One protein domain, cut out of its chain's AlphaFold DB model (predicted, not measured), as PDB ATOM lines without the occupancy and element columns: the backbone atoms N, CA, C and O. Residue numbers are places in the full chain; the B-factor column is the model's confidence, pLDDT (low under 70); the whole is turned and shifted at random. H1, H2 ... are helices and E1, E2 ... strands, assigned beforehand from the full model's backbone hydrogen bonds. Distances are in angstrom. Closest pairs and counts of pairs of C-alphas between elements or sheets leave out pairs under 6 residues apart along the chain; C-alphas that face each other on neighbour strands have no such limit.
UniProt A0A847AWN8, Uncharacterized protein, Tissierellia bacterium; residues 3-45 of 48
ATOM      1  N   MET A   3      32.902  -3.712  22.679       79.25
ATOM      2  CA  MET A   3      32.398  -2.648  21.813       79.25
ATOM      3  C   MET A   3      33.589  -1.795  21.401       79.25
ATOM      4  O   MET A   3      34.199  -1.147  22.247       79.25
ATOM      5  N   VAL A   4      33.941  -1.829  20.118       77.75
ATOM      6  CA  VAL A   4      35.128  -1.140  19.598       77.75
ATOM      7  C   VAL A   4      34.687  -0.078  18.600       77.75
ATOM      8  O   VAL A   4      33.980  -0.372  17.631       77.75
ATOM      9  N   SER A   5      35.094   1.166  18.849       79.50
ATOM     10  CA  SER A   5      35.026   2.242  17.863       79.50
ATOM     11  C   SER A   5      36.315   2.233  17.054       79.50
ATOM     12  O   SER A   5      37.412   2.274  17.605       79.50
ATOM     13  N   TRP A   6      36.176   2.146  15.736       75.62
ATOM     14  CA  TRP A   6      37.301   2.196  14.812       75.62
ATOM     15  C   TRP A   6      37.321   3.571  14.146       75.62
ATOM     16  O   TRP A   6      36.376   3.898  13.426       75.62
ATOM     17  N   ASN A   7      38.396   4.344  14.344       79.56
ATOM     18  CA  ASN A   7      38.602   5.668  13.733       79.56
ATOM     19  C   ASN A   7      37.436   6.647  13.987       79.56
ATOM     20  O   ASN A   7      36.875   7.186  13.032       79.56
ATOM     21  N   ASP A   8      37.016   6.791  15.249       77.31
ATOM     22  CA  ASP A   8      35.922   7.684  15.684       77.31
ATOM     23  C   ASP A   8      34.550   7.401  15.044       77.31
ATOM     24  O   ASP A   8      33.632   8.221  15.077       77.31
ATOM     25  N   ARG A   9      34.371   6.213  14.459       81.56
ATOM     26  CA  ARG A   9      33.075   5.771  13.931       81.56
ATOM     27  C   ARG A   9      32.203   5.200  15.036       81.56
ATOM     28  O   ARG A   9      32.681   4.850  16.116       81.56
ATOM     29  N   GLU A  10      30.917   5.033  14.736       79.69
ATOM     30  CA  GLU A  10      29.992   4.387  15.664       79.69
ATOM     31  C   GLU A  10      30.549   3.040  16.162       79.69
ATOM     32  O   GLU A  10      30.993   2.215  15.349       79.69
ATOM     33  N   PRO A  11      30.552   2.810  17.488       82.38
ATOM     34  CA  PRO A  11      31.107   1.603  18.076       82.38
ATOM     35  C   PRO A  11      30.330   0.372  17.610       82.38
ATOM     36  O   PRO A  11      29.097   0.328  17.662       82.38
ATOM     37  N   LYS A  12      31.068  -0.650  17.171       86.81
ATOM     38  CA  LYS A  12      30.521  -1.926  16.697       86.81
ATOM     39  C   LYS A  12      30.833  -3.042  17.683       86.81
ATOM     40  O   LYS A  12      31.776  -2.946  18.469       86.81
ATOM     41  N   PHE A  13      30.029  -4.100  17.638       88.88
ATOM     42  CA  PHE A  13      30.291  -5.303  18.416       88.88
ATOM     43  C   PHE A  13      31.462  -6.043  17.804       88.88
ATOM     44  O   PHE A  13      31.554  -6.173  16.587       88.88
ATOM     45  N   ASP A  14      32.350  -6.533  18.650       88.62
ATOM     46  CA  ASP A  14      33.552  -7.188  18.196       88.62
ATOM     47  C   ASP A  14      33.814  -8.477  18.970       88.62
ATOM     48  O   ASP A  14      33.854  -8.505  20.209       88.62
ATOM     49  N   ILE A  15      33.948  -9.560  18.205       88.31
ATOM     50  CA  ILE A  15      34.230 -10.905  18.690       88.31
ATOM     51  C   ILE A  15      35.544 -11.331  18.048       88.31
ATOM     52  O   ILE A  15      35.569 -11.893  16.952       88.31
ATOM     53  N   ARG A  16      36.647 -11.028  18.730       89.31
ATOM     54  CA  ARG A  16      37.978 -11.505  18.369       89.31
ATOM     55  C   ARG A  16      38.793 -11.798  19.613       89.31
ATOM     56  O   ARG A  16      38.552 -11.221  20.675       89.31
ATOM     57  N   GLU A  17      39.756 -12.684  19.449       87.00
ATOM     58  CA  GLU A  17      40.779 -12.921  20.452       87.00
ATOM     59  C   GLU A  17      41.829 -11.813  20.364       87.00
ATOM     60  O   GLU A  17      42.263 -11.429  19.273       87.00
ATOM     61  N   TRP A  18      42.205 -11.277  21.515       86.25
ATOM     62  CA  TRP A  18      43.281 -10.307  21.653       86.25
ATOM     63  C   TRP A  18      44.413 -10.964  22.432       86.25
ATOM     64  O   TRP A  18      44.152 -11.803  23.297       86.25
ATOM     65  N   SER A  19      45.660 -10.587  22.144       87.00
ATOM     66  CA  SER A  19      46.771 -10.959  23.022       87.00
ATOM     67  C   SER A  19      46.522 -10.406  24.435       87.00
ATOM     68  O   SER A  19      45.813  -9.404  24.561       87.00
ATOM     69  N   PRO A  20      47.079 -11.014  25.497       86.44
ATOM     70  CA  PRO A  20      46.883 -10.545  26.873       86.44
ATOM     71  C   PRO A  20      47.179  -9.048  27.063       86.44
ATOM     72  O   PRO A  20      46.521  -8.371  27.848       86.44
ATOM     73  N   GLU A  21      48.126  -8.520  26.289       88.75
ATOM     74  CA  GLU A  21      48.574  -7.128  26.285       88.75
ATOM     75  C   GLU A  21      47.774  -6.221  25.324       88.75
ATOM     76  O   GLU A  21      48.085  -5.043  25.186       88.75
ATOM     77  N   HIS A  22      46.761  -6.752  24.626       80.94
ATOM     78  CA  HIS A  22      45.940  -6.068  23.612       80.94
ATOM     79  C   HIS A  22      46.711  -5.465  22.412       80.94
ATOM     80  O   HIS A  22      46.138  -4.730  21.610       80.94
ATOM     81  N   GLU A  23      47.989  -5.802  22.228       83.94
ATOM     82  CA  GLU A  23      48.817  -5.296  21.122       83.94
ATOM     83  C   GLU A  23      48.493  -5.951  19.775       83.94
ATOM     84  O   GLU A  23      48.677  -5.349  18.714       83.94
ATOM     85  N   ARG A  24      48.031  -7.208  19.794       85.25
ATOM     86  CA  ARG A  24      47.709  -7.972  18.587       85.25
ATOM     87  C   ARG A  24      46.296  -8.516  18.653       85.25
ATOM     88  O   ARG A  24      45.830  -8.982  19.690       85.25
ATOM     89  N   MET A  25      45.646  -8.501  17.499       87.25
ATOM     90  CA  MET A  25      44.323  -9.071  17.303       87.25
ATOM     91  C   MET A  25      44.418 -10.327  16.437       87.25
ATOM     92  O   MET A  25      45.067 -10.324  15.390       87.25
ATOM     93  N   GLY A  26      43.781 -11.404  16.888       86.00
ATOM     94  CA  GLY A  26      43.622 -12.636  16.129       86.00
ATOM     95  C   GLY A  26      42.518 -12.529  15.076       86.00
ATOM     96  O   GLY A  26      41.961 -11.460  14.810       86.00
ATOM     97  N   LYS A  27      42.165 -13.672  14.477       89.38
ATOM     98  CA  LYS A  27      40.988 -13.751  13.604       89.38
ATOM     99  C   LYS A  27      39.729 -13.489  14.431       89.38
ATOM    100  O   LYS A  27      39.568 -14.035  15.519       89.38
ATOM    101  N   GLY A  28      38.824 -12.686  13.891       88.75
ATOM    102  CA  GLY A  28      37.539 -12.423  14.519       88.75
ATOM    103  C   GLY A  28      36.587 -11.690  13.595       88.75
ATOM    104  O   GLY A  28      36.889 -11.462  12.422       88.75
ATOM    105  N   VAL A  29      35.423 -11.347  14.132       89.69
ATOM    106  CA  VAL A  29      34.327 -10.733  13.388       89.69
ATOM    107  C   VAL A  29      33.859  -9.463  14.087       89.69
ATOM    108  O   VAL A  29      33.677  -9.426  15.304       89.69
ATOM    109  N   THR A  30      33.645  -8.417  13.292       90.19
ATOM    110  CA  THR A  30      32.996  -7.184  13.734       90.19
ATOM    111  C   THR A  30      31.571  -7.182  13.213       90.19
ATOM    112  O   THR A  30      31.344  -7.367  12.021       90.19
ATOM    113  N   LEU A  31      30.626  -6.948  14.111       90.81
ATOM    114  CA  LEU A  31      29.199  -7.012  13.864       90.81
ATOM    115  C   LEU A  31      28.572  -5.648  14.128       90.81
ATOM    116  O   LEU A  31      28.829  -4.991  15.144       90.81
ATOM    117  N   ASN A  32      27.715  -5.216  13.218       90.50
ATOM    118  CA  ASN A  32      26.859  -4.069  13.453       90.50
ATOM    119  C   ASN A  32      25.687  -4.439  14.389       90.50
ATOM    120  O   ASN A  32      25.480  -5.596  14.769       90.50
ATOM    121  N   ARG A  33      24.905  -3.434  14.796       86.94
ATOM    122  CA  ARG A  33      23.799  -3.623  15.745       86.94
ATOM    123  C   ARG A  33      22.709  -4.562  15.216       86.94
ATOM    124  O   ARG A  33      22.110  -5.282  16.011       86.94
ATOM    125  N   GLU A  34      22.429  -4.553  13.918       90.19
ATOM    126  CA  GLU A  34      21.405  -5.412  13.314       90.19
ATOM    127  C   GLU A  34      21.864  -6.870  13.232       90.19
ATOM    128  O   GLU A  34      21.102  -7.779  13.559       90.19
ATOM    129  N   GLU A  35      23.125  -7.098  12.874       90.56
ATOM    130  CA  GLU A  35      23.746  -8.426  12.869       90.56
ATOM    131  C   GLU A  35      23.774  -9.023  14.279       90.56
ATOM    132  O   GLU A  35      23.386 -10.174  14.470       90.56
ATOM    133  N   MET A  36      24.130  -8.221  15.289       90.06
ATOM    134  CA  MET A  36      24.130  -8.668  16.683       90.06
ATOM    135  C   MET A  36      22.723  -9.042  17.176       90.06
ATOM    136  O   MET A  36      22.572 -10.013  17.918       90.06
ATOM    137  N   LYS A  37      21.678  -8.318  16.744       91.19
ATOM    138  CA  LYS A  37      20.283  -8.688  17.042       91.19
ATOM    139  C   LYS A  37      19.929 -10.052  16.447       91.19
ATOM    140  O   LYS A  37      19.420 -10.899  17.171       91.19
ATOM    141  N   LYS A  38      20.271 -10.297  15.178       93.31
ATOM    142  CA  LYS A  38      20.027 -11.596  14.526       93.31
ATOM    143  C   LYS A  38      20.747 -12.736  15.241       93.31
ATOM    144  O   LYS A  38      20.153 -13.785  15.460       93.31
ATOM    145  N   ILE A  39      22.003 -12.528  15.639       91.75
ATOM    146  CA  ILE A  39      22.757 -13.529  16.403       91.75
ATOM    147  C   ILE A  39      22.090 -13.794  17.747       91.75
ATOM    148  O   ILE A  39      21.899 -14.952  18.094       91.75
ATOM    149  N   LYS A  40      21.678 -12.754  18.481       90.19
ATOM    150  CA  LYS A  40      20.938 -12.918  19.739       90.19
ATOM    151  C   LYS A  40      19.670 -13.757  19.544       90.19
ATOM    152  O   LYS A  40      19.414 -14.654  20.341       90.19
ATOM    153  N   ASP A  41      18.908 -13.496  18.485       93.94
ATOM    154  CA  ASP A  41      17.680 -14.239  18.187       93.94
ATOM    155  C   ASP A  41      17.951 -15.704  17.831       93.94
ATOM    156  O   ASP A  41      17.152 -16.571  18.177       93.94
ATOM    157  N   ILE A  42      19.063 -15.988  17.146       93.56
ATOM    158  CA  ILE A  42      19.499 -17.357  16.851       93.56
ATOM    159  C   ILE A  42      19.940 -18.047  18.140       93.56
ATOM    160  O   ILE A  42      19.431 -19.121  18.432       93.56
ATOM    161  N   LEU A  43      20.822 -17.421  18.928       91.19
ATOM    162  CA  LEU A  43      21.359 -17.976  20.175       91.19
ATOM    163  C   LEU A  43      20.252 -18.322  21.176       91.19
ATOM    164  O   LEU A  43      20.293 -19.389  21.771       91.19
ATOM    165  N   ASN A  44      19.229 -17.474  21.307       93.00
ATOM    166  CA  ASN A  44      18.075 -17.733  22.176       93.00
ATOM    167  C   ASN A  44      17.218 -18.935  21.740       93.00
ATOM    168  O   ASN A  44      16.354 -19.368  22.497       93.00
ATOM    169  N   LYS A  45      17.394 -19.425  20.510       93.75
ATOM    170  CA  LYS A  45      16.697 -20.602  19.971       93.75
ATOM    171  C   LYS A  45      17.568 -21.855  19.976       93.75
ATOM    172  O   LYS A  45      17.070 -22.912  19.597       93.75
TER     173      LYS A  45
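This is residues 3 to 45 of the 48 residues of an uncharacterized protein of Tissierellia bacterium (UniProt A0A847AWN8). A curved two-stranded hairpin, E1 and E2, has a helix, H1, beyond its open end, and residues 3 to 11 loop back to the start of E1. The hairpin's turn, residues 19 to 24, and residues 40 to 45 stick out. The printed part has 43 residues, with two named strands and one named helix in the order E1, E2, H1 along the chain; the class is mixed, helices and strands, and the sheet of E1 and E2 is antiparallel. It is loose, with a radius of gyration of the C-alphas of 12.2 A, and flat, spanning 35 by 23 by 12 A.

E1, residues 12 to 18, begins at C-alpha 12 (30.521, -1.926, 16.697) and measures 16.1 A. E2, residues 25 to 31, measures 15.6 A. H1, residues 33 to 43, measures 15.2 A and ends at C-alpha 43 (21.359, -17.976, 20.175).

Residues 3 to 4 pair antiparallel with residues 12 to 13 of E1. E1 and E2 form an antiparallel hairpin at 162 degrees, with N 15 and O 29 2.9 A apart, within hydrogen-bond range. The closest C-alphas of E1 and H1, Lys 12 and Arg 33, are 7.0 A apart. In H1 every O i to N i+4 pair is within hydrogen-bond range.

The farthest C-alphas, Glu 23 and Lys 45, are 35.6 A apart. The printed part has no cut and no long link. No printed residue is under 70 in pLDDT.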